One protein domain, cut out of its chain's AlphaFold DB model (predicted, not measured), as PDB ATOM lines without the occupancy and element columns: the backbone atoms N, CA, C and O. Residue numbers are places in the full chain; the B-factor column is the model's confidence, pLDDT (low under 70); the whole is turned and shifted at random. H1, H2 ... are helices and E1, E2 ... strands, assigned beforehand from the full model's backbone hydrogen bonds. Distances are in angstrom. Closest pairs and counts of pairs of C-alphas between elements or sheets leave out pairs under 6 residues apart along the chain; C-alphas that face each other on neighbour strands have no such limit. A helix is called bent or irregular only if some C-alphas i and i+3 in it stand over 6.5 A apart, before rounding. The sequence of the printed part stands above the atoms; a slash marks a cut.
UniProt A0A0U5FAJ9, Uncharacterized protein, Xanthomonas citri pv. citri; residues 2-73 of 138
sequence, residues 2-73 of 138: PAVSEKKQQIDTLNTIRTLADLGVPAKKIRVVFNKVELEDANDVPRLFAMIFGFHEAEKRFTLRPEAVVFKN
ATOM      1  N   PRO A   2     -21.966  49.053   0.821       96.75
ATOM      2  CA  PRO A   2     -21.621  50.446   1.069       96.75
ATOM      3  C   PRO A   2     -21.382  50.663   2.568       96.75
ATOM      4  O   PRO A   2     -22.125  50.124   3.384       96.75
ATOM      5  N   ALA A   3     -20.375  51.454   2.915       97.56
ATOM      6  CA  ALA A   3     -20.065  51.847   4.282       97.56
ATOM      7  C   ALA A   3     -19.814  53.349   4.331       97.56
ATOM      8  O   ALA A   3     -19.127  53.870   3.462       97.56
ATOM      9  N   VAL A   4     -20.327  54.042   5.339       97.38
ATOM     10  CA  VAL A   4     -20.038  55.466   5.579       97.38
ATOM     11  C   VAL A   4     -19.175  55.619   6.835       97.38
ATOM     12  O   VAL A   4     -19.044  54.667   7.608       97.38
ATOM     13  N   SER A   5     -18.526  56.770   7.010       97.06
ATOM     14  CA  SER A   5     -17.482  56.953   8.027       97.06
ATOM     15  C   SER A   5     -18.025  57.016   9.462       97.06
ATOM     16  O   SER A   5     -17.268  56.835  10.416       97.06
ATOM     17  N   GLU A   6     -19.332  57.188   9.667       97.50
ATOM     18  CA  GLU A   6     -19.922  57.236  11.001       97.50
ATOM     19  C   GLU A   6     -19.780  55.903  11.749       97.50
ATOM     20  O   GLU A   6     -20.186  54.837  11.281       97.50
ATOM     21  N   LYS A   7     -19.279  55.979  12.989       96.56
ATOM     22  CA  LYS A   7     -18.940  54.812  13.818       96.56
ATOM     23  C   LYS A   7     -20.052  53.758  13.899       96.56
ATOM     24  O   LYS A   7     -19.778  52.574  13.735       96.56
ATOM     25  N   LYS A   8     -21.300  54.175  14.150       96.69
ATOM     26  CA  LYS A   8     -22.444  53.250  14.255       96.69
ATOM     27  C   LYS A   8     -22.688  52.501  12.939       96.69
ATOM     28  O   LYS A   8     -22.821  51.286  12.950       96.69
ATOM     29  N   GLN A   9     -22.644  53.212  11.814       96.88
ATOM     30  CA  GLN A   9     -22.891  52.633  10.492       96.88
ATOM     31  C   GLN A   9     -21.753  51.700  10.044       96.88
ATOM     32  O   GLN A   9     -22.003  50.684   9.394       96.88
ATOM     33  N   GLN A  10     -20.505  51.981  10.438       98.00
ATOM     34  CA  GLN A  10     -19.402  51.036  10.244       98.00
ATOM     35  C   GLN A  10     -19.623  49.737  11.033       98.00
ATOM     36  O   GLN A  10     -19.446  48.659  10.473       98.00
ATOM     37  N   ILE A  11     -20.057  49.815  12.298       97.88
ATOM     38  CA  ILE A  11     -20.374  48.625  13.110       97.88
ATOM     39  C   ILE A  11     -21.479  47.792  12.445       97.88
ATOM     40  O   ILE A  11     -21.327  46.578  12.308       97.88
ATOM     41  N   ASP A  12     -22.545  48.429  11.959       97.69
ATOM     42  CA  ASP A  12     -23.635  47.735  11.257       97.69
ATOM     43  C   ASP A  12     -23.153  47.062   9.959       97.69
ATOM     44  O   ASP A  12     -23.531  45.924   9.651       97.69
ATOM     45  N   THR A  13     -22.254  47.726   9.222       97.81
ATOM     46  CA  THR A  13     -21.600  47.155   8.034       97.81
ATOM     47  C   THR A  13     -20.798  45.906   8.403       97.81
ATOM     48  O   THR A  13     -20.933  44.873   7.746       97.81
ATOM     49  N   LEU A  14     -19.987  45.971   9.462       97.88
ATOM     50  CA  LEU A  14     -19.172  44.848   9.927       97.88
ATOM     51  C   LEU A  14     -20.027  43.664  10.388       97.88
ATOM     52  O   LEU A  14     -19.750  42.528  10.005       97.88
ATOM     53  N   ASN A  15     -21.101  43.926  11.133       98.00
ATOM     54  CA  ASN A  15     -22.052  42.893  11.545       98.00
ATOM     55  C   ASN A  15     -22.693  42.212  10.332       98.00
ATOM     56  O   ASN A  15     -22.783  40.988  10.281       98.00
ATOM     57  N   THR A  16     -23.073  42.987   9.315       97.94
ATOM     58  CA  THR A  16     -23.626  42.448   8.063       97.94
ATOM     59  C   THR A  16     -22.603  41.579   7.330       97.94
ATOM     60  O   THR A  16     -22.931  40.478   6.891       97.94
ATOM     61  N   ILE A  17     -21.350  42.035   7.225       98.12
ATOM     62  CA  ILE A  17     -20.254  41.263   6.618       98.12
ATOM     63  C   ILE A  17     -20.042  39.946   7.367       98.12
ATOM     64  O   ILE A  17     -19.925  38.900   6.729       98.12
ATOM     65  N   ARG A  18     -20.024  39.987   8.703       97.62
ATOM     66  CA  ARG A  18     -19.877  38.804   9.552       97.62
ATOM     67  C   ARG A  18     -20.998  37.802   9.298       97.62
ATOM     68  O   ARG A  18     -20.702  36.651   9.003       97.62
ATOM     69  N   THR A  19     -22.249  38.257   9.300       98.19
ATOM     70  CA  THR A  19     -23.411  37.412   8.996       98.19
ATOM     71  C   THR A  19     -23.301  36.772   7.613       98.19
ATOM     72  O   THR A  19     -23.508  35.572   7.477       98.19
ATOM     73  N   LEU A  20     -22.931  37.533   6.577       98.06
ATOM     74  CA  LEU A  20     -22.757  36.984   5.225       98.06
ATOM     75  C   LEU A  20     -21.632  35.939   5.164       98.06
ATOM     76  O   LEU A  20     -21.792  34.904   4.518       98.06
ATOM     77  N   ALA A  21     -20.510  36.191   5.837       97.50
ATOM     78  CA  ALA A  21     -19.401  35.247   5.906       97.50
ATOM     79  C   ALA A  21     -19.783  33.965   6.668       97.50
ATOM     80  O   ALA A  21     -19.454  32.872   6.214       97.50
ATOM     81  N   ASP A  22     -20.520  34.089   7.775       97.62
ATOM     82  CA  ASP A  22     -21.016  32.957   8.567       97.62
ATOM     83  C   ASP A  22     -22.051  32.122   7.782       97.62
ATOM     84  O   ASP A  22     -22.107  30.904   7.933       97.62
ATOM     85  N   LEU A  23     -22.799  32.746   6.861       98.25
ATOM     86  CA  LEU A  23     -23.659  32.067   5.877       98.25
ATOM     87  C   LEU A  23     -22.879  31.425   4.708       98.25
ATOM     88  O   LEU A  23     -23.485  30.890   3.779       98.25
ATOM     89  N   GLY A  24     -21.547  31.483   4.717       97.81
ATOM     90  CA  GLY A  24     -20.691  30.864   3.705       97.81
ATOM     91  C   GLY A  24     -20.501  31.689   2.430       97.81
ATOM     92  O   GLY A  24     -20.005  31.163   1.430       97.81
ATOM     93  N   VAL A  25     -20.864  32.977   2.419       98.31
ATOM     94  CA  VAL A  25     -20.585  33.848   1.269       98.31
ATOM     95  C   VAL A  25     -19.068  34.069   1.162       98.31
ATOM     96  O   VAL A  25     -18.457  34.582   2.098       98.31
ATOM     97  N   PRO A  26     -18.425  33.739   0.024       98.06
ATOM     98  CA  PRO A  26     -16.982  33.906  -0.122       98.06
ATOM     99  C   PRO A  26     -16.548  35.368  -0.001       98.06
ATOM    100  O   PRO A  26     -17.165  36.242  -0.615       98.06
ATOM    101  N   ALA A  27     -15.412  35.619   0.656       97.56
ATOM    102  CA  ALA A  27     -14.862  36.962   0.867       97.56
ATOM    103  C   ALA A  27     -14.791  37.806  -0.420       97.56
ATOM    104  O   ALA A  27     -15.226  38.954  -0.441       97.56
ATOM    105  N   LYS A  28     -14.361  37.201  -1.538       96.75
ATOM    106  CA  LYS A  28     -14.284  37.849  -2.862       96.75
ATOM    107  C   LYS A  28     -15.623  38.363  -3.416       96.75
ATOM    108  O   LYS A  28     -15.635  39.161  -4.351       96.75
ATOM    109  N   LYS A  29     -16.754  37.865  -2.901       97.00
ATOM    110  CA  LYS A  29     -18.107  38.310  -3.278       97.00
ATOM    111  C   LYS A  29     -18.630  39.420  -2.364       97.00
ATOM    112  O   LYS A  29     -19.536  40.144  -2.766       97.00
ATOM    113  N   ILE A  30     -18.047  39.598  -1.178       97.94
ATOM    114  CA  ILE A  30     -18.382  40.683  -0.256       97.94
ATOM    115  C   ILE A  30     -17.407  41.830  -0.520       97.94
ATOM    116  O   ILE A  30     -16.326  41.893   0.050       97.94
ATOM    117  N   ARG A  31     -17.767  42.737  -1.429       98.00
ATOM    118  CA  ARG A  31     -16.929  43.897  -1.764       98.00
ATOM    119  C   ARG A  31     -17.401  45.143  -1.024       98.00
ATOM    120  O   ARG A  31     -18.589  45.469  -1.113       98.00
ATOM    121  N   VAL A  32     -16.517  45.831  -0.307       98.00
ATOM    122  CA  VAL A  32     -16.844  47.080   0.404       98.00
ATOM    123  C   VAL A  32     -16.613  48.305  -0.481       98.00
ATOM    124  O   VAL A  32     -15.658  48.343  -1.251       98.00
ATOM    125  N   VAL A  33     -17.512  49.283  -0.366       98.38
ATOM    126  CA  VAL A  33     -17.445  50.598  -1.018       98.38
ATOM    127  C   VAL A  33     -17.487  51.671   0.059       98.38
ATOM    128  O   VAL A  33     -18.419  51.682   0.864       98.38
ATOM    129  N   PHE A  34     -16.508  52.572   0.063       98.44
ATOM    130  CA  PHE A  34     -16.444  53.702   0.988       98.44
ATOM    131  C   PHE A  34     -17.326  54.823   0.452       98.44
ATOM    132  O   PHE A  34     -17.025  55.441  -0.562       98.44
ATOM    133  N   ASN A  35     -18.473  55.028   1.079       98.25
ATOM    134  CA  ASN A  35     -19.556  55.861   0.588       98.25
ATOM    135  C   ASN A  35     -19.613  57.205   1.319       98.25
ATOM    136  O   ASN A  35     -19.275  57.286   2.500       98.25
ATOM    137  N   LYS A  36     -20.117  58.233   0.625       97.38
ATOM    138  CA  LYS A  36     -20.286  59.607   1.129       97.38
ATOM    139  C   LYS A  36     -19.001  60.225   1.699       97.38
ATOM    140  O   LYS A  36     -19.063  60.983   2.661       97.38
ATOM    141  N   VAL A  37     -17.851  59.913   1.110       98.06
ATOM    142  CA  VAL A  37     -16.570  60.491   1.544       98.06
ATOM    143  C   VAL A  37     -16.471  61.935   1.054       98.06
ATOM    144  O   VAL A  37     -16.788  62.216  -0.104       98.06
ATOM    145  N   GLU A  38     -16.061  62.855   1.924       97.38
ATOM    146  CA  GLU A  38     -15.795  64.239   1.527       97.38
ATOM    147  C   GLU A  38     -14.543  64.296   0.639       97.38
ATOM    148  O   GLU A  38     -13.594  63.535   0.829       97.38
ATOM    149  N   LEU A  39     -14.519  65.194  -0.352       94.69
ATOM    150  CA  LEU A  39     -13.383  65.289  -1.284       94.69
ATOM    151  C   LEU A  39     -12.064  65.628  -0.573       94.69
ATOM    152  O   LEU A  39     -11.010  65.149  -0.985       94.69
ATOM    153  N   GLU A  40     -12.121  66.428   0.490       95.44
ATOM    154  CA  GLU A  40     -10.954  66.797   1.302       95.44
ATOM    155  C   GLU A  40     -10.369  65.615   2.088       95.44
ATOM    156  O   GLU A  40      -9.159  65.559   2.304       95.44
ATOM    157  N   ASP A  41     -11.194  64.616   2.406       95.69
ATOM    158  CA  ASP A  41     -10.780  63.418   3.133       95.69
ATOM    159  C   ASP A  41     -10.348  62.262   2.211       95.69
ATOM    160  O   ASP A  41     -10.026  61.166   2.680       95.69
ATOM    161  N   ALA A  42     -10.328  62.468   0.889       91.31
ATOM    162  CA  ALA A  42     -10.039  61.415  -0.090       91.31
ATOM    163  C   ALA A  42      -8.684  60.720   0.143       91.31
ATOM    164  O   ALA A  42      -8.538  59.528  -0.129       91.31
ATOM    165  N   ASN A  43      -7.703  61.454   0.674       92.25
ATOM    166  CA  ASN A  43      -6.359  60.942   0.949       92.25
ATOM    167  C   ASN A  43      -6.251  60.186   2.285       92.25
ATOM    168  O   ASN A  43      -5.182  59.673   2.602       92.25
ATOM    169  N   ASP A  44      -7.335  60.108   3.061       94.94
ATOM    170  CA  ASP A  44      -7.322  59.620   4.444       94.94
ATOM    171  C   ASP A  44      -8.424  58.582   4.733       94.94
ATOM    172  O   ASP A  44      -8.856  58.354   5.867       94.94
ATOM    173  N   VAL A  45      -8.877  57.900   3.678       97.38
ATOM    174  CA  VAL A  45      -9.882  56.827   3.745       97.38
ATOM    175  C   VAL A  45      -9.507  55.729   4.755       97.38
ATOM    176  O   VAL A  45     -10.378  55.341   5.538       97.38
ATOM    177  N   PRO A  46      -8.250  55.238   4.837       96.69
ATOM    178  CA  PRO A  46      -7.882  54.249   5.849       96.69
ATOM    179  C   PRO A  46      -8.121  54.710   7.289       96.69
ATOM    180  O   PRO A  46      -8.580  53.910   8.105       96.69
ATOM    181  N   ARG A  47      -7.881  55.991   7.609       97.19
ATOM    182  CA  ARG A  47      -8.159  56.526   8.949       97.19
ATOM    183  C   ARG A  47      -9.655  56.683   9.182       97.19
ATOM    184  O   ARG A  47     -10.141  56.278  10.238       97.19
ATOM    185  N   LEU A  48     -10.393  57.230   8.213       97.31
ATOM    186  CA  LEU A  48     -11.846  57.402   8.321       97.31
ATOM    187  C   LEU A  48     -12.577  56.073   8.563       97.31
ATOM    188  O   LEU A  48     -13.545  56.012   9.321       97.31
ATOM    189  N   PHE A  49     -12.092  54.998   7.945       98.31
ATOM    190  CA  PHE A  49     -12.696  53.669   7.993       98.31
ATOM    191  C   PHE A  49     -11.846  52.657   8.774       98.31
ATOM    192  O   PHE A  49     -11.897  51.457   8.496       98.31
ATOM    193  N   ALA A  50     -11.075  53.119   9.764       97.75
ATOM    194  CA  ALA A  50     -10.092  52.301  10.480       97.75
ATOM    195  C   ALA A  50     -10.664  50.989  11.050       97.75
ATOM    196  O   ALA A  50      -9.992  49.962  11.012       97.75
ATOM    197  N   MET A  51     -11.920  50.980  11.518       97.69
ATOM    198  CA  MET A  51     -12.562  49.752  12.012       97.69
ATOM    199  C   MET A  51     -12.769  48.717  10.899       97.69
ATOM    200  O   MET A  51     -12.565  47.527  11.125       97.69
ATOM    201  N   ILE A  52     -13.142  49.158   9.694       98.12
ATOM    202  CA  ILE A  52     -13.305  48.276   8.534       98.12
ATOM    203  C   ILE A  52     -11.955  47.727   8.087       98.12
ATOM    204  O   ILE A  52     -11.833  46.522   7.865       98.12
ATOM    205  N   PHE A  53     -10.935  48.580   7.993       98.25
ATOM    206  CA  PHE A  53      -9.584  48.147   7.636       98.25
ATOM    207  C   PHE A  53      -9.008  47.161   8.658       98.25
ATOM    208  O   PHE A  53      -8.537  46.096   8.262       98.25
ATOM    209  N   GLY A  54      -9.130  47.453   9.955       98.00
ATOM    210  CA  GLY A  54      -8.682  46.554  11.020       98.00
ATOM    211  C   GLY A  54      -9.414  45.210  11.007       98.00
ATOM    212  O   GLY A  54      -8.785  44.159  11.115       98.00
ATOM    213  N   PHE A  55     -10.733  45.208  10.786       97.94
ATOM    214  CA  PHE A  55     -11.506  43.967  10.671       97.94
ATOM    215  C   PHE A  55     -11.112  43.145   9.433       97.94
ATOM    216  O   PHE A  55     -10.984  41.922   9.503       97.94
ATOM    217  N   HIS A  56     -10.866  43.804   8.296       98.19
ATOM    218  CA  HIS A  56     -10.340  43.144   7.102       98.19
ATOM    219  C   HIS A  56      -8.972  42.512   7.360       98.19
ATOM    220  O   HIS A  56      -8.714  41.394   6.915       98.19
ATOM    221  N   GLU A  57      -8.087  43.222   8.058       97.75
ATOM    222  CA  GLU A  57      -6.760  42.728   8.405       97.75
ATOM    223  C   GLU A  57      -6.821  41.494   9.306       97.75
ATOM    224  O   GLU A  57      -6.136  40.514   9.013       97.75
ATOM    225  N   ALA A  58      -7.689  41.521  10.318       97.56
ATOM    226  CA  ALA A  58      -7.838  40.445  11.289       97.56
ATOM    227  C   ALA A  58      -8.532  39.194  10.722       97.56
ATOM    228  O   ALA A  58      -8.068  38.082  10.960       97.56
ATOM    229  N   GLU A  59      -9.637  39.349   9.979       96.12
ATOM    230  CA  GLU A  59     -10.510  38.211   9.643       96.12
ATOM    231  C   GLU A  59     -10.488  37.802   8.164       96.12
ATOM    232  O   GLU A  59     -10.903  36.691   7.834       96.12
ATOM    233  N   LYS A  60     -10.034  38.672   7.247       96.94
ATOM    234  CA  LYS A  60      -9.985  38.404   5.789       96.94
ATOM    235  C   LYS A  60     -11.321  37.915   5.188       96.94
ATOM    236  O   LYS A  60     -11.349  37.215   4.178       96.94
ATOM    237  N   ARG A  61     -12.449  38.303   5.794       97.12
ATOM    238  CA  ARG A  61     -13.806  37.822   5.457       97.12
ATOM    239  C   ARG A  61     -14.489  38.522   4.286       97.12
ATOM    240  O   ARG A  61     -15.586  38.141   3.897       97.12
ATOM    241  N   PHE A  62     -13.869  39.544   3.720       98.31
ATOM    242  CA  PHE A  62     -14.419  40.343   2.629       98.31
ATOM    243  C   PHE A  62     -13.275  40.955   1.821       98.31
ATOM    244  O   PHE A  62     -12.110  40.770   2.157       98.31
ATOM    245  N   THR A  63     -13.591  41.661   0.743       97.94
ATOM    246  CA  THR A  63     -12.616  42.373  -0.084       97.94
ATOM    247  C   THR A  63     -12.876  43.870  -0.015       97.94
ATOM    248  O   THR A  63     -14.008  44.325  -0.184       97.94
ATOM    249  N   LEU A  64     -11.815  44.644   0.186       96.75
ATOM    250  CA  LEU A  64     -11.840  46.096   0.062       96.75
ATOM    251  C   LEU A  64     -10.722  46.565  -0.868       96.75
ATOM    252  O   LEU A  64      -9.714  45.881  -1.042       96.75
ATOM    253  N   ARG A  65     -10.923  47.736  -1.464       96.62
ATOM    254  CA  ARG A  65      -9.914  48.478  -2.223       96.62
ATOM    255  C   ARG A  65      -9.993  49.930  -1.749       96.62
ATOM    256  O   ARG A  65     -11.089  50.481  -1.856       96.62
ATOM    257  N   PRO A  66      -8.922  50.525  -1.190       95.75
ATOM    258  CA  PRO A  66      -8.948  51.891  -0.651       95.75
ATOM    259  C   PRO A  66      -9.516  52.932  -1.620       95.75
ATOM    260  O   PRO A  66     -10.132  53.897  -1.192       95.75
ATOM    261  N   GLU A  67      -9.363  52.696  -2.922       96.06
ATOM    262  CA  GLU A  67      -9.776  53.590  -4.002       96.06
ATOM    263  C   GLU A  67     -11.254  53.419  -4.402       96.06
ATOM    264  O   GLU A  67     -11.759  54.163  -5.243       96.06
ATOM    265  N   ALA A  68     -11.976  52.443  -3.835       97.62
ATOM    266  CA  ALA A  68     -13.401  52.220  -4.093       97.62
ATOM    267  C   ALA A  68     -14.270  53.221  -3.309       97.62
ATOM    268  O   ALA A  68     -15.056  52.841  -2.437       97.62
ATOM    269  N   VAL A  69     -14.094  54.504  -3.625       98.25
ATOM    270  CA  VAL A  69     -14.675  55.642  -2.911       98.25
ATOM    271  C   VAL A  69     -15.770  56.308  -3.736       98.25
ATOM    272  O   VAL A  69     -15.512  56.842  -4.815       98.25
ATOM    273  N   VAL A  70     -16.988  56.318  -3.201       98.31
ATOM    274  CA  VAL A  70     -18.071  57.179  -3.676       98.31
ATOM    275  C   VAL A  70     -18.031  58.474  -2.877       98.31
ATOM    276  O   VAL A  70     -18.262  58.480  -1.663       98.31
ATOM    277  N   PHE A  71     -17.748  59.574  -3.567       98.25
ATOM    278  CA  PHE A  71     -17.705  60.892  -2.955       98.25
ATOM    279  C   PHE A  71     -19.106  61.406  -2.653       98.25
ATOM    280  O   PHE A  71     -20.085  61.096  -3.342       98.25
ATOM    281  N   LYS A  72     -19.198  62.244  -1.624       97.44
ATOM    282  CA  LYS A  72     -20.404  63.019  -1.370       97.44
ATOM    283  C   LYS A  72     -20.710  63.888  -2.588       97.44
ATOM    284  O   LYS A  72     -19.844  64.562  -3.141       97.44
ATOM    285  N   ASN A  73     -21.964  63.855  -3.015       97.81
ATOM    286  CA  ASN A  73     -22.438  64.651  -4.131       97.81
ATOM    287  C   ASN A  73     -23.897  65.032  -3.879       97.81
ATOM    288  O   ASN A  73     -24.740  64.163  -3.661       97.81
TER     289      ASN A  73
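Overview. This is residues 2 to 73 of the 138 residues of an uncharacterized protein of Xanthomonas citri pv. citri (UniProt A0A0U5FAJ9). Two helices, H1 and H3, lie side by side and run the same way, and a small sheet of two short strands, E1 and E2, sits toward the end where they begin, with the irregular helix H2 near it. After H1 and after H3 the chain folds back to reach the sheet. The printed part has 72 residues, in the order H1, E1, H2, H3, E2; the sheet is parallel and the class is mostly helix. It is compact, with a radius of gyration of the C-alphas of 11.7 A, yet elongated, spanning 37 by 22 by 22 A.

Along the chain. Find C-alpha 7 at (-18.940, 54.812, 13.818); from there H1, residues 7 to 22, runs 22.6 A. E1 is residues 33 to 37. Next come H2, residues 39 to 48, 12.5 A, and H3, residues 50 to 59, 14.1 A. E2, residues 69 to 71, ends at C-alpha 71, (-17.705, 60.892, -2.955). H2 is irregular: C-alphas 43 and 46 are 8.4 A apart.

Arrangement. Look at Gln 10 and Ile 52, the closest C-alphas of H1 and H3, 6.9 A apart: the helices touch at a shallow tilt of 19 degrees, H1 with residues 10 to 14 alone. H2 is close to H3 but not clearly touching; their closest C-alphas, Pro 46 and Phe 53, are 6.6 A apart. H1 and H2 are apart. E1 and E2 are parallel neighbours at 25 degrees, with N 70 and O 34 at 2.8 A, within hydrogen-bond range. E1, H2, H3 and E2 form a strand-helix-strand unit, two parallel neighbour strands with helices between, its crossover right-handed. Residues 2 to 3 pair with residues 33 to 34 of E1, parallel. In H1 and H3 every O i to N i+4 pair is within range; H2 has 1 of 6, and 4 of 7 O i to N i+3 pairs.

Size, cuts and confidence. The C-alphas of Gly 24 and Glu 40, the two farthest apart, are 37.3 A apart. The printed part has no cut, and no link is long. Mean pLDDT of the printed part is 97.3, and no printed residue is under 70.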